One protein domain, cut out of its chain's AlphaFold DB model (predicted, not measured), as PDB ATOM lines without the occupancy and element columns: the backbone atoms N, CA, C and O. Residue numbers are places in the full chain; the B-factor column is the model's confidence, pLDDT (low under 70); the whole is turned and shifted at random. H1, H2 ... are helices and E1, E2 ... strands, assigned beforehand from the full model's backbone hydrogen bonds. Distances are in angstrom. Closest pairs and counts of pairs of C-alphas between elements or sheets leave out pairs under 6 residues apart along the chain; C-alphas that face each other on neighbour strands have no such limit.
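Overview. This is residues 51 to 213 of the 216 residues of the protein "Chitinase" of Polyporus brumalis (UniProt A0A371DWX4). A strongly twisted, curled sheet of four parallel strands has three helices, H2, H3 and H4, over one face; H3 and H4 cross steeply on each other, and H2 stands away from both, by E1 and E2. Two tiny helices sit at the ends of the printed part, H1 on H2 and H5 on the first residues of H4, and a long loop, residues 71 to 96, is tied to edge strand E1. The printed part has 163 residues, with five named helices and four named strands in the order H1 E1 H2 E2 H3 E3 H4 E4 H5; the sheet order is E1 E2 E3 E4. The class is mixed, helices and strands, with under half of the residues in named elements. The whole is compact, with a radius of gyration of the C-alphas of 15.0 A, and rounded, spanning 37 by 36 by 33 A.

Arrangement. E1, residues 61 to 70, and E2, residues 112 to 118, are parallel at 28 degrees, with N 64 and O 114 at 2.8 A. E3, residues 161 to 165, is parallel to E2 at 40 degrees, with N 117 and O 163 at 2.8 A. E4, residues 194 to 197, is parallel to E3 at 6 degrees, with N 164 and O 196 at 2.9 A. E1 bends by 57 degrees at residue 67. With H2, residues 97 to 108, H3, residues 129 to 143, and H4, residues 173 to 186, the strands form three strand-helix-strand units, parallel neighbour strands with a helix between, each with a right-handed crossover. H3 and H4 touch, closest at the C-alphas of Gly 136 and Thr 180, 4.4 A, at a steep tilt of 57 degrees, the same way. H2 is apart from H3 and H4. H1, residues 51 to 54, touches residues 102 to 107 of H2, closest at the C-alphas of Cys 54 and Cys 106, 4.4 A. H5, residues 209 to 212, touches H4, closest at the C-alphas of Ala 174 and Ala 211, 4.8 A. In H3 and H4 every O i to N i+4 pair is within hydrogen-bond range; in H2, 6 of 8 are.

Along the chain. H1 begins at C-alpha 51, (-137.448, 68.957, 36.000). E1 is 22.1 A long, E2 18.6 A, E3 13.3 A and E4 10.1 A; H2 is 17.4 A, H3 20.6 A and H4 19.7 A. H5 ends at C-alpha 212, (-146.726, 98.355, 42.295).

Size, cuts and confidence. The C-alphas of Asp 57 and Ser 128 are farthest apart, 42.3 A. The printed part has no cut. The links E1 to H2, H3 to E3 and E4 to H5 are long. Residues 211 to 213 are under 70 in pLDDT.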
ATOM      1  N   SER A  51    -137.406  70.099  35.080       91.44
ATOM      2  CA  SER A  51    -137.448  68.957  36.000       91.44
ATOM      3  C   SER A  51    -136.256  68.825  36.954       91.44
ATOM      4  O   SER A  51    -136.403  68.172  37.991       91.44
ATOM      5  N   ASP A  52    -135.105  69.435  36.662       92.06
ATOM      6  CA  ASP A  52    -133.968  69.457  37.590       92.06
ATOM      7  C   ASP A  52    -134.235  70.420  38.756       92.06
ATOM      8  O   ASP A  52    -133.943  70.093  39.906       92.06
ATOM      9  N   LEU A  53    -134.880  71.563  38.488       93.00
ATOM     10  CA  LEU A  53    -135.322  72.499  39.527       93.00
ATOM     11  C   LEU A  53    -136.488  71.926  40.339       93.00
ATOM     12  O   LEU A  53    -136.522  72.095  41.556       93.00
ATOM     13  N   CYS A  54    -137.398  71.178  39.704       93.88
ATOM     14  CA  CYS A  54    -138.507  70.524  40.408       93.88
ATOM     15  C   CYS A  54    -138.026  69.575  41.521       93.88
ATOM     16  O   CYS A  54    -138.699  69.429  42.539       93.88
ATOM     17  N   LYS A  55    -136.874  68.920  41.327       93.56
ATOM     18  CA  LYS A  55    -136.288  67.944  42.264       93.56
ATOM     19  C   LYS A  55    -135.317  68.565  43.265       93.56
ATOM     20  O   LYS A  55    -134.811  67.852  44.126       93.56
ATOM     21  N   ASN A  56    -135.007  69.851  43.119       93.06
ATOM     22  CA  ASN A  56    -134.096  70.540  44.015       93.06
ATOM     23  C   ASN A  56    -134.873  71.097  45.215       93.06
ATOM     24  O   ASN A  56    -135.691  72.004  45.061       93.06
ATOM     25  N   ASP A  57    -134.611  70.563  46.406       94.25
ATOM     26  CA  ASP A  57    -135.282  70.975  47.646       94.25
ATOM     27  C   ASP A  57    -134.857  72.361  48.149       94.25
ATOM     28  O   ASP A  57    -135.539  72.936  48.997       94.25
ATOM     29  N   ASP A  58    -133.786  72.939  47.606       94.25
ATOM     30  CA  ASP A  58    -133.427  74.324  47.897       94.25
ATOM     31  C   ASP A  58    -134.343  75.291  47.141       94.25
ATOM     32  O   ASP A  58    -134.663  76.357  47.648       94.25
ATOM     33  N   VAL A  59    -134.817  74.925  45.945       95.62
ATOM     34  CA  VAL A  59    -135.646  75.798  45.100       95.62
ATOM     35  C   VAL A  59    -137.115  75.633  45.461       95.62
ATOM     36  O   VAL A  59    -137.625  74.519  45.523       95.62
ATOM     37  N   THR A  60    -137.826  76.744  45.644       97.50
ATOM     38  CA  THR A  60    -139.268  76.751  45.959       97.50
ATOM     39  C   THR A  60    -140.102  77.525  44.943       97.50
ATOM     40  O   THR A  60    -141.287  77.245  44.803       97.50
ATOM     41  N   ILE A  61    -139.507  78.484  44.230       98.25
ATOM     42  CA  ILE A  61    -140.195  79.346  43.262       98.25
ATOM     43  C   ILE A  61    -139.441  79.285  41.931       98.25
ATOM     44  O   ILE A  61    -138.212  79.371  41.907       98.25
ATOM     45  N   ILE A  62    -140.169  79.134  40.827       98.31
ATOM     46  CA  ILE A  62    -139.603  79.040  39.481       98.31
ATOM     47  C   ILE A  62    -140.347  80.013  38.557       98.31
ATOM     48  O   ILE A  62    -141.391  79.653  38.004       98.31
ATOM     49  N   PRO A  63    -139.825  81.239  38.377       98.31
ATOM     50  CA  PRO A  63    -140.265  82.134  37.317       98.31
ATOM     51  C   PRO A  63    -139.721  81.646  35.969       98.31
ATOM     52  O   PRO A  63    -138.510  81.605  35.732       98.31
ATOM     53  N   MET A  64    -140.620  81.243  35.076       97.69
ATOM     54  CA  MET A  64    -140.265  80.821  33.724       97.69
ATOM     55  C   MET A  64    -140.070  82.045  32.828       97.69
ATOM     56  O   MET A  64    -141.009  82.785  32.555       97.69
ATOM     57  N   ALA A  65    -138.846  82.247  32.373       95.31
ATOM     58  CA  ALA A  65    -138.366  83.407  31.645       95.31
ATOM     59  C   ALA A  65    -138.302  83.133  30.129       95.31
ATOM     60  O   ALA A  65    -137.529  82.278  29.695       95.31
ATOM     61  N   PHE A  66    -139.055  83.823  29.269       96.56
ATOM     62  CA  PHE A  66    -139.980  84.932  29.531       96.56
ATOM     63  C   PHE A  66    -141.194  84.925  28.591       96.56
ATOM     64  O   PHE A  66    -141.178  84.349  27.502       96.56
ATOM     65  N   MET A  67    -142.235  85.655  28.985       96.88
ATOM     66  CA  MET A  67    -143.144  86.321  28.060       96.88
ATOM     67  C   MET A  67    -142.554  87.686  27.699       96.88
ATOM     68  O   MET A  67    -142.586  88.606  28.512       96.88
ATOM     69  N   THR A  68    -141.979  87.807  26.505       94.69
ATOM     70  CA  THR A  68    -141.226  88.999  26.093       94.69
ATOM     71  C   THR A  68    -142.115  90.121  25.582       94.69
ATOM     72  O   THR A  68    -141.716  91.273  25.667       94.69
ATOM     73  N   ASP A  69    -143.314  89.821  25.077       92.88
ATOM     74  CA  ASP A  69    -144.218  90.845  24.542       92.88
ATOM     75  C   ASP A  69    -145.510  90.877  25.369       92.88
ATOM     76  O   ASP A  69    -146.233  89.876  25.421       92.88
ATOM     77  N   LEU A  70    -145.816  92.028  25.978       90.12
ATOM     78  CA  LEU A  70    -147.076  92.283  26.691       90.12
ATOM     79  C   LEU A  70    -147.961  93.221  25.871       90.12
ATOM     80  O   LEU A  70    -147.703  94.424  25.801       90.12
ATOM     81  N   GLY A  71    -149.006  92.657  25.268       87.88
ATOM     82  CA  GLY A  71    -149.938  93.349  24.381       87.88
ATOM     83  C   GLY A  71    -150.189  92.569  23.090       87.88
ATOM     84  O   GLY A  71    -149.903  91.371  23.000       87.88
ATOM     85  N   GLY A  72    -150.756  93.239  22.086       85.19
ATOM     86  CA  GLY A  72    -151.209  92.573  20.863       85.19
ATOM     87  C   GLY A  72    -152.369  91.602  21.124       85.19
ATOM     88  O   GLY A  72    -153.137  91.768  22.070       85.19
ATOM     89  N   GLU A  73    -152.522  90.582  20.275       85.06
ATOM     90  CA  GLU A  73    -153.629  89.622  20.417       85.06
ATOM     91  C   GLU A  73    -153.429  88.656  21.590       85.06
ATOM     92  O   GLU A  73    -154.389  88.351  22.298       85.06
ATOM     93  N   SER A  74    -152.198  88.181  21.803       91.81
ATOM     94  CA  SER A  74    -151.871  87.147  22.798       91.81
ATOM     95  C   SER A  74    -150.528  87.342  23.506       91.81
ATOM     96  O   SER A  74    -150.196  86.552  24.390       91.81
ATOM     97  N   GLY A  75    -149.746  88.340  23.085       94.56
ATOM     98  CA  GLY A  75    -148.335  88.494  23.427       94.56
ATOM     99  C   GLY A  75    -147.461  87.342  22.924       94.56
ATOM    100  O   GLY A  75    -147.917  86.494  22.147       94.56
ATOM    101  N   LYS A  76    -146.196  87.316  23.363       95.50
ATOM    102  CA  LYS A  76    -145.174  86.361  22.890       95.50
ATOM    103  C   LYS A  76    -144.365  85.779  24.026       95.50
ATOM    104  O   LYS A  76    -143.991  86.491  24.950       95.50
ATOM    105  N   ILE A  77    -144.048  84.495  23.901       95.75
ATOM    106  CA  ILE A  77    -143.132  83.792  24.796       95.75
ATOM    107  C   ILE A  77    -141.836  83.462  24.069       95.75
ATOM    108  O   ILE A  77    -141.837  83.088  22.897       95.75
ATOM    109  N   ASN A  78    -140.737  83.565  24.800       94.44
ATOM    110  CA  ASN A  78    -139.427  83.111  24.390       94.44
ATOM    111  C   ASN A  78    -138.829  82.370  25.585       94.44
ATOM    112  O   ASN A  78    -138.512  82.990  26.591       94.44
ATOM    113  N   LEU A  79    -138.708  81.047  25.478       93.88
ATOM    114  CA  LEU A  79    -138.024  80.199  26.461       93.88
ATOM    115  C   LEU A  79    -136.718  79.658  25.864       93.88
ATOM    116  O   LEU A  79    -136.370  78.493  26.061       93.88
ATOM    117  N   ALA A  80    -136.047  80.489  25.062       91.00
ATOM    118  CA  ALA A  80    -134.818  80.172  24.357       91.00
ATOM    119  C   ALA A  80    -134.913  78.814  23.629       91.00
ATOM    120  O   ALA A  80    -135.941  78.471  23.041       91.00
ATOM    121  N   GLY A  81    -133.860  77.998  23.707       88.62
ATOM    122  CA  GLY A  81    -133.843  76.649  23.139       88.62
ATOM    123  C   GLY A  81    -134.843  75.648  23.748       88.62
ATOM    124  O   GLY A  81    -134.965  74.544  23.215       88.62
ATOM    125  N   PHE A  82    -135.563  75.987  24.825       90.62
ATOM    126  CA  PHE A  82    -136.469  75.065  25.523       90.62
ATOM    127  C   PHE A  82    -137.884  75.015  24.938       90.62
ATOM    128  O   PHE A  82    -138.625  74.075  25.228       90.62
ATOM    129  N   CYS A  83    -138.261  75.970  24.085       92.88
ATOM    130  CA  CYS A  83    -139.502  75.896  23.323       92.88
ATOM    131  C   CYS A  83    -139.318  76.390  21.888       92.88
ATOM    132  O   CYS A  83    -139.143  77.576  21.644       92.88
ATOM    133  N   ASN A  84    -139.430  75.459  20.940       90.94
ATOM    134  CA  ASN A  84    -139.293  75.713  19.503       90.94
ATOM    135  C   ASN A  84    -140.462  75.116  18.699       90.94
ATOM    136  O   ASN A  84    -140.296  74.742  17.536       90.94
ATOM    137  N   GLY A  85    -141.622  74.928  19.336       95.38
ATOM    138  CA  GLY A  85    -142.811  74.431  18.648       95.38
ATOM    139  C   GLY A  85    -143.374  75.450  17.654       95.38
ATOM    140  O   GLY A  85    -142.958  76.609  17.641       95.38
ATOM    141  N   PRO A  86    -144.318  75.038  16.795       96.81
ATOM    142  CA  PRO A  86    -144.979  75.960  15.881       96.81
ATOM    143  C   PRO A  86    -145.796  77.005  16.647       96.81
ATOM    144  O   PRO A  86    -146.239  76.767  17.769       96.81
ATOM    145  N   THR A  87    -146.060  78.145  16.017       96.94
ATOM    146  CA  THR A  87    -147.024  79.118  16.540       96.94
ATOM    147  C   THR A  87    -148.424  78.501  16.605       96.94
ATOM    148  O   THR A  87    -148.883  77.869  15.648       96.94
ATOM    149  N   LEU A  88    -149.113  78.688  17.730       96.81
ATOM    150  CA  LEU A  88    -150.488  78.249  17.933       96.81
ATOM    151  C   LEU A  88    -151.456  79.075  17.060       96.81
ATOM    152  O   LEU A  88    -151.237  80.275  16.870       96.81
ATOM    153  N   PRO A  89    -152.547  78.474  16.544       94.50
ATOM    154  CA  PRO A  89    -153.494  79.169  15.673       94.50
ATOM    155  C   PRO A  89    -154.036  80.473  16.274       94.50
ATOM    156  O   PRO A  89    -154.409  80.504  17.444       94.50
ATOM    157  N   ASN A  90    -154.150  81.517  15.442       89.62
ATOM    158  CA  ASN A  90    -154.681  82.838  15.818       89.62
ATOM    159  C   ASN A  90    -153.981  83.447  17.047       89.62
ATOM    160  O   ASN A  90    -154.629  83.960  17.957       89.62
ATOM    161  N   SER A  91    -152.659  83.303  17.116       93.81
ATOM    162  CA  SER A  91    -151.841  83.853  18.191       93.81
ATOM    163  C   SER A  91    -150.409  84.068  17.717       93.81
ATOM    164  O   SER A  91    -150.029  83.608  16.641       93.81
ATOM    165  N   GLU A  92    -149.600  84.710  18.553       93.00
ATOM    166  CA  GLU A  92    -148.143  84.785  18.393       93.00
ATOM    167  C   GLU A  92    -147.403  83.868  19.387       93.00
ATOM    168  O   GLU A  92    -146.179  83.910  19.506       93.00
ATOM    169  N   LEU A  93    -148.142  83.020  20.109       97.00
ATOM    170  CA  LEU A  93    -147.598  82.122  21.121       97.00
ATOM    171  C   LEU A  93    -147.122  80.813  20.493       97.00
ATOM    172  O   LEU A  93    -147.784  80.254  19.621       97.00
ATOM    173  N   LEU A  94    -145.990  80.298  20.963       96.94
ATOM    174  CA  LEU A  94    -145.460  79.004  20.535       96.94
ATOM    175  C   LEU A  94    -146.174  77.852  21.255       96.94
ATOM    176  O   LEU A  94    -146.580  77.975  22.411       96.94
ATOM    177  N   ASP A  95    -146.296  76.711  20.580       97.75
ATOM    178  CA  ASP A  95    -146.681  75.450  21.204       97.75
ATOM    179  C   ASP A  95    -145.497  74.892  22.008       97.75
ATOM    180  O   ASP A  95    -144.564  74.288  21.477       97.75
ATOM    181  N   CYS A  96    -145.550  75.103  23.316       97.44
ATOM    182  CA  CYS A  96    -144.607  74.591  24.301       97.44
ATOM    183  C   CYS A  96    -145.220  73.447  25.124       97.44
ATOM    184  O   CYS A  96    -144.813  73.219  26.264       97.44
ATOM    185  N   SER A  97    -146.212  72.727  24.587       97.25
ATOM    186  CA  SER A  97    -146.963  71.709  25.334       97.25
ATOM    187  C   SER A  97    -146.091  70.568  25.863       97.25
ATOM    188  O   SER A  97    -146.436  69.945  26.867       97.25
ATOM    189  N   ALA A  98    -144.918  70.346  25.262       95.31
ATOM    190  CA  ALA A  98    -143.908  69.415  25.758       95.31
ATOM    191  C   ALA A  98    -143.387  69.760  27.171       95.31
ATOM    192  O   ALA A  98    -143.003  68.851  27.902       95.31
ATOM    193  N   LEU A  99    -143.414  71.037  27.578       96.44
ATOM    194  CA  LEU A  99    -143.043  71.477  28.931       96.44
ATOM    195  C   LEU A  99    -144.169  71.274  29.952       96.44
ATOM    196  O   LEU A  99    -143.922  71.305  31.156       96.44
ATOM    197  N   GLY A 100    -145.403  71.057  29.492       97.62
ATOM    198  CA  GLY A 100    -146.576  70.977  30.354       97.62
ATOM    199  C   GLY A 100    -146.475  69.939  31.478       97.62
ATOM    200  O   GLY A 100    -146.724  70.288  32.636       97.62
ATOM    201  N   PRO A 101    -146.056  68.690  31.192       97.06
ATOM    202  CA  PRO A 101    -145.822  67.690  32.229       97.06
ATOM    203  C   PRO A 101    -144.757  68.106  33.255       97.06
ATOM    204  O   PRO A 101    -144.962  67.899  34.447       97.06
ATOM    205  N   GLU A 102    -143.654  68.737  32.828       96.06
ATOM    206  CA  GLU A 102    -142.596  69.192  33.748       96.06
ATOM    207  C   GLU A 102    -143.092  70.312  34.672       96.06
ATOM    208  O   GLU A 102    -142.813  70.286  35.871       96.06
ATOM    209  N   ILE A 103    -143.889  71.249  34.147       98.50
ATOM    210  CA  ILE A 103    -144.540  72.300  34.942       98.50
ATOM    211  C   ILE A 103    -145.430  71.672  36.020       98.50
ATOM    212  O   ILE A 103    -145.298  71.993  37.201       98.50
ATOM    213  N   GLN A 104    -146.306  70.743  35.633       98.06
ATOM    214  CA  GLN A 104    -147.201  70.074  36.578       98.06
ATOM    215  C   GLN A 104    -146.437  69.241  37.612       98.06
ATOM    216  O   GLN A 104    -146.867  69.148  38.759       98.06
ATOM    217  N   ASP A 105    -145.317  68.629  37.237       96.25
ATOM    218  CA  ASP A 105    -144.495  67.859  38.167       96.25
ATOM    219  C   ASP A 105    -143.773  68.762  39.177       96.25
ATOM    220  O   ASP A 105    -143.737  68.426  40.361       96.25
ATOM    221  N   CYS A 106    -143.302  69.944  38.767       98.12
ATOM    222  CA  CYS A 106    -142.845  70.992  39.685       98.12
ATOM    223  C   CYS A 106    -143.951  71.403  40.670       98.12
ATOM    224  O   CYS A 106    -143.726  71.436  41.879       98.12
ATOM    225  N   GLN A 107    -145.164  71.653  40.179       98.31
ATOM    226  CA  GLN A 107    -146.298  72.022  41.031       98.31
ATOM    227  C   GLN A 107    -146.653  70.911  42.030       98.31
ATOM    228  O   GLN A 107    -146.848  71.175  43.215       98.31
ATOM    229  N   LYS A 108    -146.669  69.642  41.592       97.06
ATOM    230  CA  LYS A 108    -146.869  68.475  42.475       97.06
ATOM    231  C   LYS A 108    -145.753  68.319  43.507       97.06
ATOM    232  O   LYS A 108    -146.020  67.835  44.603       97.06
ATOM    233  N   ALA A 109    -144.527  68.721  43.172       96.56
ATOM    234  CA  ALA A 109    -143.396  68.776  44.095       96.56
ATOM    235  C   ALA A 109    -143.457  69.980  45.059       96.56
ATOM    236  O   ALA A 109    -142.524  70.193  45.831       96.56
ATOM    237  N   GLY A 110    -144.537  70.768  45.032       97.12
ATOM    238  CA  GLY A 110    -144.751  71.892  45.939       97.12
ATOM    239  C   GLY A 110    -144.052  73.182  45.514       97.12
ATOM    240  O   GLY A 110    -143.953  74.102  46.325       97.12
ATOM    241  N   LYS A 111    -143.553  73.269  44.275       98.00
ATOM    242  CA  LYS A 111    -142.937  74.491  43.741       98.00
ATOM    243  C   LYS A 111    -144.017  75.472  43.283       98.00
ATOM    244  O   LYS A 111    -145.009  75.058  42.687       98.00
ATOM    245  N   LEU A 112    -143.790  76.764  43.501       98.44
ATOM    246  CA  LEU A 112    -144.568  77.833  42.879       98.44
ATOM    247  C   LEU A 112    -144.023  78.092  41.470       98.44
ATOM    248  O   LEU A 112    -142.885  78.545  41.342       98.44
ATOM    249  N   VAL A 113    -144.809  77.827  40.425       98.69
ATOM    250  CA  VAL A 113    -144.374  78.023  39.031       98.69
ATOM    251  C   VAL A 113    -145.139  79.181  38.395       98.69
ATOM    252  O   VAL A 113    -146.355  79.108  38.195       98.69
ATOM    253  N   THR A 114    -144.423  80.249  38.051       98.75
ATOM    254  CA  THR A 114    -144.975  81.459  37.425       98.75
ATOM    255  C   THR A 114    -144.420  81.643  36.014       98.75
ATOM    256  O   THR A 114    -143.358  81.124  35.680       98.75
ATOM    257  N   LEU A 115    -145.135  82.377  35.158       98.62
ATOM    258  CA  LEU A 115    -144.570  82.900  33.909       98.62
ATOM    259  C   LEU A 115    -144.020  84.300  34.176       98.62
ATOM    260  O   LEU A 115    -144.766  85.162  34.631       98.62
ATOM    261  N   SER A 116    -142.740  84.519  33.899       98.44
ATOM    262  CA  SER A 116    -142.111  85.827  34.041       98.44
ATOM    263  C   SER A 116    -142.374  86.695  32.828       98.44
ATOM    264  O   SER A 116    -142.125  86.286  31.694       98.44
ATOM    265  N   LEU A 117    -142.876  87.897  33.070       97.50
ATOM    266  CA  LEU A 117    -143.264  88.876  32.070       97.50
ATOM    267  C   LEU A 117    -142.163  89.928  31.943       97.50
ATOM    268  O   LEU A 117    -141.806  90.547  32.942       97.50
ATOM    269  N   GLY A 118    -141.670  90.145  30.725       95.44
ATOM    270  CA  GLY A 118    -140.651  91.148  30.431       95.44
ATOM    271  C   GLY A 118    -139.269  90.575  30.129       95.44
ATOM    272  O   GLY A 118    -139.079  89.932  29.092       95.44
ATOM    273  N   GLY A 119    -138.314  90.871  31.009       94.88
ATOM    274  CA  GLY A 119    -136.879  90.652  30.847       94.88
ATOM    275  C   GLY A 119    -136.185  91.743  30.020       94.88
ATOM    276  O   GLY A 119    -136.819  92.641  29.458       94.88
ATOM    277  N   ALA A 120    -134.863  91.630  29.890       91.88
ATOM    278  CA  ALA A 120    -133.992  92.615  29.236       91.88
ATOM    279  C   ALA A 120    -134.367  92.996  27.786       91.88
ATOM    280  O   ALA A 120    -133.992  94.068  27.308       91.88
ATOM    281  N   THR A 121    -135.082  92.132  27.060       88.94
ATOM    282  CA  THR A 121    -135.566  92.396  25.689       88.94
ATOM    283  C   THR A 121    -137.083  92.584  25.615       88.94
ATOM    284  O   THR A 121    -137.653  92.490  24.529       88.94
ATOM    285  N   GLY A 122    -137.738  92.789  26.760       87.56
ATOM    286  CA  GLY A 122    -139.183  92.920  26.867       87.56
ATOM    287  C   GLY A 122    -139.731  94.111  26.077       87.56
ATOM    288  O   GLY A 122    -139.171  95.211  26.107       87.56
ATOM    289  N   ASN A 123    -140.842  93.888  25.381       90.00
ATOM    290  CA  ASN A 123    -141.568  94.878  24.602       90.00
ATOM    291  C   ASN A 123    -142.997  95.034  25.139       90.00
ATOM    292  O   ASN A 123    -143.822  94.122  25.056       90.00
ATOM    293  N   TYR A 124    -143.302  96.213  25.671       89.19
ATOM    294  CA  TYR A 124    -144.572  96.499  26.335       89.19
ATOM    295  C   TYR A 124    -145.409  97.425  25.458       89.19
ATOM    296  O   TYR A 124    -145.059  98.587  25.257       89.19
ATOM    297  N   THR A 125    -146.501  96.904  24.902       86.81
ATOM    298  CA  THR A 125    -147.246  97.574  23.824       86.81
ATOM    299  C   THR A 125    -148.685  97.923  24.181       86.81
ATOM    300  O   THR A 125    -149.398  98.433  23.326       86.81
ATOM    301  N   LEU A 126    -149.112  97.722  25.431       92.81
ATOM    302  CA  LEU A 126    -150.444  98.121  25.896       92.81
ATOM    303  C   LEU A 126    -150.642  99.641  25.768       92.81
ATOM    304  O   LEU A 126    -149.921 100.423  26.393       92.81
ATOM    305  N   THR A 127    -151.647 100.068  24.996       93.38
ATOM    306  CA  THR A 127    -151.873 101.487  24.657       93.38
ATOM    307  C   THR A 127    -153.073 102.133  25.349       93.38
ATOM    308  O   THR A 127    -153.195 103.362  25.345       93.38
ATOM    309  N   SER A 128    -153.950 101.342  25.973       95.50
ATOM    310  CA  SER A 128    -155.139 101.825  26.687       95.50
ATOM    311  C   SER A 128    -155.545 100.898  27.833       95.50
ATOM    312  O   SER A 128    -155.151  99.732  27.872       95.50
ATOM    313  N   GLU A 129    -156.392 101.392  28.743       95.81
ATOM    314  CA  GLU A 129    -156.983 100.552  29.792       95.81
ATOM    315  C   GLU A 129    -157.794  99.386  29.222       95.81
ATOM    316  O   GLU A 129    -157.696  98.273  29.731       95.81
ATOM    317  N   ASP A 130    -158.593  99.621  28.178       97.06
ATOM    318  CA  ASP A 130    -159.430  98.580  27.571       97.06
ATOM    319  C   ASP A 130    -158.575  97.483  26.929       97.06
ATOM    320  O   ASP A 130    -158.886  96.298  27.048       97.06
ATOM    321  N   GLU A 131    -157.461  97.866  26.299       96.31
ATOM    322  CA  GLU A 131    -156.486  96.910  25.777       96.31
ATOM    323  C   GLU A 131    -155.828  96.109  26.906       96.31
ATOM    324  O   GLU A 131    -155.752  94.886  26.813       96.31
ATOM    325  N   ALA A 132    -155.423  96.760  28.000       96.25
ATOM    326  CA  ALA A 132    -154.833  96.091  29.159       96.25
ATOM    327  C   ALA A 132    -155.804  95.112  29.836       96.25
ATOM    328  O   ALA A 132    -155.413  93.995  30.181       96.25
ATOM    329  N   LYS A 133    -157.081  95.492  29.975       97.56
ATOM    330  CA  LYS A 133    -158.145  94.623  30.501       97.56
ATOM    331  C   LYS A 133    -158.348  93.410  29.596       97.56
ATOM    332  O   LYS A 133    -158.258  92.274  30.055       97.56
ATOM    333  N   LYS A 134    -158.524  93.635  28.292       97.44
ATOM    334  CA  LYS A 134    -158.689  92.553  27.312       97.44
ATOM    335  C   LYS A 134    -157.484  91.613  27.293       97.44
ATOM    336  O   LYS A 134    -157.655  90.398  27.250       97.44
ATOM    337  N   PHE A 135    -156.274  92.157  27.356       97.19
ATOM    338  CA  PHE A 135    -155.060  91.354  27.432       97.19
ATOM    339  C   PHE A 135    -155.001  90.536  28.730       97.19
ATOM    340  O   PHE A 135    -154.619  89.371  28.681       97.19
ATOM    341  N   GLY A 136    -155.457  91.081  29.861       97.69
ATOM    342  CA  GLY A 136    -155.592  90.343  31.122       97.69
ATOM    343  C   GLY A 136    -156.550  89.152  31.036       97.69
ATOM    344  O   GLY A 136    -156.235  88.059  31.509       97.69
ATOM    345  N   GLU A 137    -157.684  89.315  30.353       98.31
ATOM    346  CA  GLU A 137    -158.621  88.215  30.079       98.31
ATOM    347  C   GLU A 137    -157.987  87.146  29.183       98.31
ATOM    348  O   GLU A 137    -158.082  85.949  29.468       98.31
ATOM    349  N   THR A 138    -157.304  87.562  28.112       97.88
ATOM    350  CA  THR A 138    -156.566  86.648  27.232       97.88
ATOM    351  C   THR A 138    -155.480  85.897  28.001       97.88
ATOM    352  O   THR A 138    -155.370  84.678  27.876       97.88
ATOM    353  N   PHE A 139    -154.699  86.597  28.823       98.25
ATOM    354  CA  PHE A 139    -153.636  86.012  29.630       98.25
ATOM    355  C   PHE A 139    -154.194  84.967  30.600       98.25
ATOM    356  O   PHE A 139    -153.715  83.830  30.632       98.25
ATOM    357  N   TYR A 140    -155.262  85.312  31.326       98.62
ATOM    358  CA  TYR A 140    -155.944  84.385  32.224       98.62
ATOM    359  C   TYR A 140    -156.420  83.119  31.492       98.62
ATOM    360  O   TYR A 140    -156.197  82.007  31.969       98.62
ATOM    361  N   ASN A 141    -157.021  83.268  30.308       98.31
ATOM    362  CA  ASN A 141    -157.527  82.137  29.526       98.31
ATOM    363  C   ASN A 141    -156.427  81.264  28.905       98.31
ATOM    364  O   ASN A 141    -156.625  80.059  28.737       98.31
ATOM    365  N   ASN A 142    -155.278  81.847  28.563       98.38
ATOM    366  CA  ASN A 142    -154.186  81.126  27.912       98.38
ATOM    367  C   ASN A 142    -153.240  80.446  28.917       98.38
ATOM    368  O   ASN A 142    -152.711  79.371  28.619       98.38
ATOM    369  N   PHE A 143    -153.032  81.025  30.104       98.62
ATOM    370  CA  PHE A 143    -151.985  80.587  31.043       98.62
ATOM    371  C   PHE A 143    -152.487  80.203  32.439       98.62
ATOM    372  O   PHE A 143    -151.841  79.397  33.115       98.62
ATOM    373  N   LEU A 144    -153.617  80.765  32.872       98.69
ATOM    374  CA  LEU A 144    -154.177  80.557  34.206       98.69
ATOM    375  C   LEU A 144    -155.400  79.624  34.127       98.69
ATOM    376  O   LEU A 144    -155.378  78.650  33.378       98.69
ATOM    377  N   GLY A 145    -156.408  79.840  34.973       97.94
ATOM    378  CA  GLY A 145    -157.523  78.914  35.193       97.94
ATOM    379  C   GLY A 145    -158.616  78.976  34.133       97.94
ATOM    380  O   GLY A 145    -159.582  78.215  34.194       97.94
ATOM    381  N   GLY A 146    -158.485  79.869  33.151       97.56
ATOM    382  CA  GLY A 146    -159.437  79.968  32.059       97.56
ATOM    383  C   GLY A 146    -159.270  78.873  31.007       97.56
ATOM    384  O   GLY A 146    -158.533  77.898  31.155       97.56
ATOM    385  N   SER A 147    -160.017  79.019  29.917       95.69
ATOM    386  CA  SER A 147    -160.022  78.062  28.812       95.69
ATOM    387  C   SER A 147    -159.837  78.784  27.489       95.69
ATOM    388  O   SER A 147    -160.480  79.794  27.219       95.69
ATOM    389  N   SER A 148    -158.974  78.235  26.643       96.06
ATOM    390  CA  SER A 148    -158.633  78.786  25.337       96.06
ATOM    391  C   SER A 148    -158.212  77.657  24.401       96.06
ATOM    392  O   SER A 148    -157.725  76.618  24.850       96.06
ATOM    393  N   SER A 149    -158.370  77.852  23.091       95.06
ATOM    394  CA  SER A 149    -157.696  77.010  22.093       95.06
ATOM    395  C   SER A 149    -156.190  77.285  22.029       95.06
ATOM    396  O   SER A 149    -155.439  76.463  21.512       95.06
ATOM    397  N   THR A 150    -155.751  78.423  22.568       96.56
ATOM    398  CA  THR A 150    -154.361  78.877  22.599       96.56
ATOM    399  C   THR A 150    -153.799  78.645  23.999       96.56
ATOM    400  O   THR A 150    -153.894  79.496  24.876       96.56
ATOM    401  N   ARG A 151    -153.251  77.448  24.235       97.94
ATOM    402  CA  ARG A 151    -152.706  77.023  25.539       97.94
ATOM    403  C   ARG A 151    -151.249  76.590  25.358       97.94
ATOM    404  O   ARG A 151    -151.014  75.411  25.089       97.94
ATOM    405  N   PRO A 152    -150.275  77.512  25.489       98.06
ATOM    406  CA  PRO A 152    -148.874  77.258  25.137       98.06
ATOM    407  C   PRO A 152    -148.255  76.079  25.869       98.06
ATOM    408  O   PRO A 152    -147.500  75.327  25.278       98.06
ATOM    409  N   PHE A 153    -148.615  75.867  27.132       98.44
ATOM    410  CA  PHE A 153    -148.098  74.755  27.933       98.44
ATOM    411  C   PHE A 153    -149.011  73.522  27.920       98.44
ATOM    412  O   PHE A 153    -148.794  72.578  28.668       98.44
ATOM    413  N   GLY A 154    -150.024  73.502  27.052       97.75
ATOM    414  CA  GLY A 154    -151.049  72.466  27.010       97.75
ATOM    415  C   GLY A 154    -152.302  72.835  27.805       97.75
ATOM    416  O   GLY A 154    -152.284  73.615  28.756       97.75
ATOM    417  N   LYS A 155    -153.432  72.250  27.394       96.44
ATOM    418  CA  LYS A 155    -154.775  72.587  27.896       96.44
ATOM    419  C   LYS A 155    -154.975  72.360  29.402       96.44
ATOM    420  O   LYS A 155    -155.808  73.039  29.995       96.44
ATOM    421  N   ASP A 156    -154.213  71.447  30.003       95.44
ATOM    422  CA  ASP A 156    -154.375  71.014  31.399       95.44
ATOM    423  C   ASP A 156    -153.411  71.743  32.362       95.44
ATOM    424  O   ASP A 156    -153.389  71.460  33.560       95.44
ATOM    425  N   VAL A 157    -152.591  72.675  31.860       98.44
ATOM    426  CA  VAL A 157    -151.554  73.356  32.651       98.44
ATOM    427  C   VAL A 157    -152.022  74.725  33.109       98.44
ATOM    428  O   VAL A 157    -152.200  75.634  32.301       98.44
ATOM    429  N   VAL A 158    -152.210  74.888  34.411       98.62
ATOM    430  CA  VAL A 158    -152.608  76.156  35.030       98.62
ATOM    431  C   VAL A 158    -151.449  76.644  35.884       98.62
ATOM    432  O   VAL A 158    -151.165  76.045  36.925       98.62
ATOM    433  N   LEU A 159    -150.789  77.725  35.467       98.81
ATOM    434  CA  LEU A 159    -149.681  78.303  36.234       98.81
ATOM    435  C   LEU A 159    -150.157  78.819  37.594       98.81
ATOM    436  O   LEU A 159    -151.352  79.014  37.821       98.81
ATOM    437  N   ASP A 160    -149.228  79.020  38.522       98.75
ATOM    438  CA  ASP A 160    -149.549  79.525  39.862       98.75
ATOM    439  C   ASP A 160    -149.600  81.052  39.923       98.75
ATOM    440  O   ASP A 160    -149.906  81.624  40.965       98.75
ATOM    441  N   GLY A 161    -149.359  81.711  38.793       98.56
ATOM    442  CA  GLY A 161    -149.444  83.150  38.620       98.56
ATOM    443  C   GLY A 161    -148.398  83.638  37.628       98.56
ATOM    444  O   GLY A 161    -148.017  82.911  36.704       98.56
ATOM    445  N   PHE A 162    -147.934  84.865  37.820       98.44
ATOM    446  CA  PHE A 162    -146.954  85.494  36.945       98.44
ATOM    447  C   PHE A 162    -145.989  86.373  37.734       98.44
ATOM    448  O   PHE A 162    -146.312  86.885  38.804       98.44
ATOM    449  N   ASP A 163    -144.787  86.497  37.198       98.44
ATOM    450  CA  ASP A 163    -143.723  87.329  37.733       98.44
ATOM    451  C   ASP A 163    -143.556  88.578  36.864       98.44
ATOM    452  O   ASP A 163    -143.745  88.523  35.650       98.44
ATOM    453  N   LEU A 164    -143.253  89.711  37.487       96.94
ATOM    454  CA  LEU A 164    -143.047  90.988  36.817       96.94
ATOM    455  C   LEU A 164    -141.556  91.332  36.835       96.94
ATOM    456  O   LEU A 164    -141.042  91.820  37.841       96.94
ATOM    457  N   ASP A 165    -140.886  91.107  35.710       96.88
ATOM    458  CA  ASP A 165    -139.485  91.466  35.487       96.88
ATOM    459  C   ASP A 165    -139.417  92.577  34.433       96.88
ATOM    460  O   ASP A 165    -139.085  92.376  33.263       96.88
ATOM    461  N   ILE A 166    -139.894  93.761  34.821       95.44
ATOM    462  CA  ILE A 166    -140.150  94.860  33.892       95.44
ATOM    463  C   ILE A 166    -138.926  95.764  33.831       95.44
ATOM    464  O   ILE A 166    -138.696  96.596  34.702       95.44
ATOM    465  N   GLU A 167    -138.142  95.617  32.767       94.38
ATOM    466  CA  GLU A 167    -136.862  96.322  32.601       94.38
ATOM    467  C   GLU A 167    -136.909  97.537  31.651       94.38
ATOM    468  O   GLU A 167    -135.890  98.181  31.396       94.38
ATOM    469  N   SER A 168    -138.084  97.899  31.131       91.50
ATOM    470  CA  SER A 168    -138.271  99.097  30.302       91.50
ATOM    471  C   SER A 168    -139.636  99.751  30.561       91.50
ATOM    472  O   SER A 168    -140.504  99.115  31.163       91.50
ATOM    473  N   PRO A 169    -139.847 101.025  30.167       89.50
ATOM    474  CA  PRO A 169    -141.089 101.728  30.466       89.50
ATOM    475  C   PRO A 169    -142.321 100.993  29.924       89.50
ATOM    476  O   PRO A 169    -142.434 100.765  28.721       89.50
ATOM    477  N   ALA A 170    -143.265 100.680  30.811       89.25
ATOM    478  CA  ALA A 170    -144.517 100.012  30.479       89.25
ATOM    479  C   ALA A 170    -145.714 100.854  30.936       89.25
ATOM    480  O   ALA A 170    -145.747 101.360  32.059       89.25
ATOM    481  N   THR A 171    -146.722 100.994  30.078       91.12
ATOM    482  CA  THR A 171    -147.982 101.676  30.406       91.12
ATOM    483  C   THR A 171    -149.095 100.669  30.684       91.12
ATOM    484  O   THR A 171    -149.101  99.575  30.130       91.12
ATOM    485  N   TYR A 172    -150.047 101.037  31.551       93.00
ATOM    486  CA  TYR A 172    -151.232 100.230  31.911       93.00
ATOM    487  C   TYR A 172    -150.951  98.864  32.557       93.00
ATOM    488  O   TYR A 172    -151.847  98.026  32.659       93.00
ATOM    489  N   LEU A 173    -149.731  98.638  33.047       92.25
ATOM    490  CA  LEU A 173    -149.353  97.373  33.667       92.25
ATOM    491  C   LEU A 173    -150.166  97.076  34.939       92.25
ATOM    492  O   LEU A 173    -150.639  95.956  35.107       92.25
ATOM    493  N   ALA A 174    -150.412  98.084  35.785       92.69
ATOM    494  CA  ALA A 174    -151.296  97.948  36.945       92.69
ATOM    495  C   ALA A 174    -152.732  97.571  36.537       92.69
ATOM    496  O   ALA A 174    -153.331  96.683  37.142       92.69
ATOM    497  N   THR A 175    -153.268  98.181  35.471       95.00
ATOM    498  CA  THR A 175    -154.588  97.833  34.923       95.00
ATOM    499  C   THR A 175    -154.632  96.375  34.473       95.00
ATOM    500  O   THR A 175    -155.576  95.666  34.809       95.00
ATOM    501  N   PHE A 176    -153.604  95.910  33.757       95.56
ATOM    502  CA  PHE A 176    -153.475  94.511  33.354       95.56
ATOM    503  C   PHE A 176    -153.432  93.569  34.567       95.56
ATOM    504  O   PHE A 176    -154.210  92.614  34.624       95.56
ATOM    505  N   VAL A 177    -152.569  93.841  35.554       95.56
ATOM    506  CA  VAL A 177    -152.400  92.997  36.751       95.56
ATOM    507  C   VAL A 177    -153.708  92.907  37.536       95.56
ATOM    508  O   VAL A 177    -154.191  91.805  37.809       95.56
ATOM    509  N   ASN A 178    -154.308  94.056  37.857       95.50
ATOM    510  CA  ASN A 178    -155.533  94.127  38.650       95.50
ATOM    511  C   ASN A 178    -156.695  93.446  37.927       95.50
ATOM    512  O   ASN A 178    -157.347  92.576  38.508       95.50
ATOM    513  N   HIS A 179    -156.907  93.760  36.643       97.12
ATOM    514  CA  HIS A 179    -158.007  93.173  35.877       97.12
ATOM    515  C   HIS A 179    -157.846  91.665  35.692       97.12
ATOM    516  O   HIS A 179    -158.830  90.945  35.795       97.12
ATOM    517  N   THR A 180    -156.627  91.153  35.493       97.88
ATOM    518  CA  THR A 180    -156.386  89.699  35.390       97.88
ATOM    519  C   THR A 180    -156.859  88.967  36.651       97.88
ATOM    520  O   THR A 180    -157.553  87.952  36.571       97.88
ATOM    521  N   LEU A 181    -156.526  89.499  37.833       97.19
ATOM    522  CA  LEU A 181    -156.925  88.916  39.118       97.19
ATOM    523  C   LEU A 181    -158.417  89.111  39.421       97.19
ATOM    524  O   LEU A 181    -159.054  88.235  40.008       97.19
ATOM    525  N   GLU A 182    -158.991  90.254  39.048       97.50
ATOM    526  CA  GLU A 182    -160.432  90.501  39.149       97.50
ATOM    527  C   GLU A 182    -161.226  89.567  38.240       97.50
ATOM    528  O   GLU A 182    -162.219  88.985  38.677       97.50
ATOM    529  N   PHE A 183    -160.765  89.365  37.008       98.44
ATOM    530  CA  PHE A 183    -161.387  88.470  36.047       98.44
ATOM    531  C   PHE A 183    -161.376  87.023  36.544       98.44
ATOM    532  O   PHE A 183    -162.421  86.378  36.516       98.44
ATOM    533  N   ALA A 184    -160.265  86.540  37.114       98.31
ATOM    534  CA  ALA A 184    -160.213  85.221  37.757       98.31
ATOM    535  C   ALA A 184    -161.318  85.052  38.823       98.31
ATOM    536  O   ALA A 184    -162.073  84.077  38.815       98.31
ATOM    537  N   LYS A 185    -161.505  86.063  39.687       97.38
ATOM    538  CA  LYS A 185    -162.587  86.069  40.690       97.38
ATOM    539  C   LYS A 185    -163.976  86.077  40.046       97.38
ATOM    540  O   LYS A 185    -164.873  85.388  40.529       97.38
ATOM    541  N   GLN A 186    -164.173  86.835  38.967       98.06
ATOM    542  CA  GLN A 186    -165.441  86.871  38.223       98.06
ATOM    543  C   GLN A 186    -165.777  85.511  37.594       98.06
ATOM    544  O   GLN A 186    -166.944  85.114  37.593       98.06
ATOM    545  N   GLN A 187    -164.762  84.768  37.139       98.19
ATOM    546  CA  GLN A 187    -164.902  83.396  36.641       98.19
ATOM    547  C   GLN A 187    -165.137  82.360  37.753       98.19
ATOM    548  O   GLN A 187    -165.335  81.184  37.455       98.19
ATOM    549  N   LYS A 188    -165.195  82.791  39.023       97.38
ATOM    550  CA  LYS A 188    -165.333  81.931  40.210       97.38
ATOM    551  C   LYS A 188    -164.201  80.910  40.330       97.38
ATOM    552  O   LYS A 188    -164.426  79.807  40.825       97.38
ATOM    553  N   ASP A 189    -163.012  81.292  39.880       97.38
ATOM    554  CA  ASP A 189    -161.801  80.517  40.091       97.38
ATOM    555  C   ASP A 189    -161.387  80.604  41.564       97.38
ATOM    556  O   ASP A 189    -161.228  81.694  42.120       97.38
ATOM    557  N   ASP A 190    -161.275  79.448  42.216       95.00
ATOM    558  CA  ASP A 190    -160.871  79.316  43.613       95.00
ATOM    559  C   ASP A 190    -159.358  79.103  43.773       95.00
ATOM    560  O   ASP A 190    -158.849  79.123  44.903       95.00
ATOM    561  N   LYS A 191    -158.611  78.962  42.668       96.62
ATOM    562  CA  LYS A 191    -157.154  78.894  42.703       96.62
ATOM    563  C   LYS A 191    -156.577  80.227  43.173       96.62
ATOM    564  O   LYS A 191    -156.896  81.311  42.687       96.62
ATOM    565  N   LYS A 192    -155.647  80.141  44.125       96.06
ATOM    566  CA  LYS A 192    -154.857  81.291  44.562       96.06
ATOM    567  C   LYS A 192    -153.705  81.527  43.587       96.06
ATOM    568  O   LYS A 192    -152.821  80.681  43.476       96.06
ATOM    569  N   TYR A 193    -153.705  82.696  42.956       98.25
ATOM    570  CA  TYR A 193    -152.610  83.168  42.113       98.25
ATOM    571  C   TYR A 193    -151.621  84.036  42.891       98.25
ATOM    572  O   TYR A 193    -152.009  84.791  43.787       98.25
ATOM    573  N   TYR A 194    -150.346  83.932  42.528       97.88
ATOM    574  CA  TYR A 194    -149.242  84.683  43.111       97.88
ATOM    575  C   TYR A 194    -148.643  85.625  42.074       97.88
ATOM    576  O   TYR A 194    -148.299  85.202  40.972       97.88
ATOM    577  N   ILE A 195    -148.520  86.897  42.449       96.88
ATOM    578  CA  ILE A 195    -147.796  87.892  41.664       96.88
ATOM    579  C   ILE A 195    -146.478  88.158  42.374       96.88
ATOM    580  O   ILE A 195    -146.478  88.520  43.554       96.88
ATOM    581  N   THR A 196    -145.372  87.941  41.676       95.75
ATOM    582  CA  THR A 196    -144.025  88.279  42.147       95.75
ATOM    583  C   THR A 196    -143.455  89.413  41.300       95.75
ATOM    584  O   THR A 196    -144.046  89.793  40.289       95.75
ATOM    585  N   GLY A 197    -142.349  90.008  41.738       94.69
ATOM    586  CA  GLY A 197    -141.682  91.038  40.955       94.69
ATOM    587  C   GLY A 197    -140.188  91.095  41.222       94.69
ATOM    588  O   GLY A 197    -139.737  90.765  42.323       94.69
ATOM    589  N   ALA A 198    -139.451  91.570  40.223       96.31
ATOM    590  CA  ALA A 198    -138.003  91.720  40.227       96.31
ATOM    591  C   ALA A 198    -137.576  93.182  39.991       96.31
ATOM    592  O   ALA A 198    -136.971  93.502  38.971       96.31
ATOM    593  N   PRO A 199    -137.875  94.110  40.923       95.38
ATOM    594  CA  PRO A 199    -137.327  95.458  40.838       95.38
ATOM    595  C   PRO A 199    -135.800  95.432  40.982       95.38
ATOM    596  O   PRO A 199    -135.228  94.607  41.703       95.38
ATOM    597  N   GLN A 200    -135.138  96.396  40.357       94.56
ATOM    598  CA  GLN A 200    -133.740  96.690  40.621       94.56
ATOM    599  C   GLN A 200    -133.574  97.312  42.016       94.56
ATOM    600  O   GLN A 200    -134.522  97.601  42.746       94.56
ATOM    601  N   CYS A 201    -132.322  97.518  42.423       94.75
ATOM    602  CA  CYS A 201    -132.006  97.957  43.781       94.75
ATOM    603  C   CYS A 201    -132.309  99.440  44.069       94.75
ATOM    604  O   CYS A 201    -132.336  99.835  45.236       94.75
ATOM    605  N   VAL A 202    -132.488 100.272  43.038       92.88
ATOM    606  CA  VAL A 202    -132.742 101.713  43.194       92.88
ATOM    607  C   VAL A 202    -134.217 101.939  43.503       92.88
ATOM    608  O   VAL A 202    -135.074 101.401  42.815       92.88
ATOM    609  N   TYR A 203    -134.510 102.756  44.521       89.06
ATOM    610  CA  TYR A 203    -135.878 103.040  44.952       89.06
ATOM    611  C   TYR A 203    -136.277 104.515  44.723       89.06
ATOM    612  O   TYR A 203    -135.531 105.403  45.156       89.06
ATOM    613  N   PRO A 204    -137.463 104.793  44.141       89.88
ATOM    614  CA  PRO A 204    -138.362 103.817  43.515       89.88
ATOM    615  C   PRO A 204    -137.735 103.222  42.244       89.88
ATOM    616  O   PRO A 204    -136.958 103.895  41.563       89.88
ATOM    617  N   ASP A 205    -138.064 101.964  41.937       92.81
ATOM    618  CA  ASP A 205    -137.634 101.347  40.680       92.81
ATOM    619  C   ASP A 205    -138.395 101.995  39.522       92.81
ATOM    620  O   ASP A 205    -139.622 102.033  39.521       92.81
ATOM    621  N   GLN A 206    -137.678 102.507  38.526       90.81
ATOM    622  CA  GLN A 206    -138.280 103.321  37.472       90.81
ATOM    623  C   GLN A 206    -139.354 102.588  36.650       90.81
ATOM    624  O   GLN A 206    -140.288 103.228  36.166       90.81
ATOM    625  N   ASN A 207    -139.217 101.278  36.460       90.19
ATOM    626  CA  ASN A 207    -140.067 100.499  35.564       90.19
ATOM    627  C   ASN A 207    -141.108  99.674  36.330       90.19
ATOM    628  O   ASN A 207    -142.212  99.458  35.832       90.19
ATOM    629  N   MET A 208    -140.775  99.249  37.546       88.81
ATOM    630  CA  MET A 208    -141.632  98.443  38.409       88.81
ATOM    631  C   MET A 208    -142.532  99.279  39.322       88.81
ATOM    632  O   MET A 208    -143.618  98.814  39.664       88.81
ATOM    633  N   ASP A 209    -142.156 100.511  39.682       83.19
ATOM    634  CA  ASP A 209    -142.990 101.389  40.522       83.19
ATOM    635  C   ASP A 209    -144.425 101.556  39.971       83.19
ATOM    636  O   ASP A 209    -145.372 101.304  40.726       83.19
ATOM    637  N   PRO A 210    -144.638 101.797  38.654       75.00
ATOM    638  CA  PRO A 210    -145.980 101.852  38.065       75.00
ATOM    639  C   PRO A 210    -146.784 100.551  38.182       75.00
ATOM    640  O   PRO A 210    -148.013 100.591  38.173       75.00
ATOM    641  N   ALA A 211    -146.119  99.395  38.268       67.81
ATOM    642  CA  ALA A 211    -146.761  98.094  38.454       67.81
ATOM    643  C   ALA A 211    -147.203  97.868  39.907       67.81
ATOM    644  O   ALA A 211    -148.130  97.105  40.166       67.81
ATOM    645  N   THR A 212    -146.516  98.516  40.850       65.56
ATOM    646  CA  THR A 212    -146.726  98.355  42.295       65.56
ATOM    647  C   THR A 212    -147.677  99.383  42.907       65.56
ATOM    648  O   THR A 212    -148.046  99.246  44.074       65.56
ATOM    649  N   ASP A 213    -148.160 100.358  42.130       63.03
ATOM    650  CA  ASP A 213    -149.200 101.313  42.543       63.03
ATOM    651  C   ASP A 213    -150.613 100.687  42.492       63.03
ATOM    652  O   ASP A 213    -151.573 101.264  41.994       63.03
TER     653      ASP A 213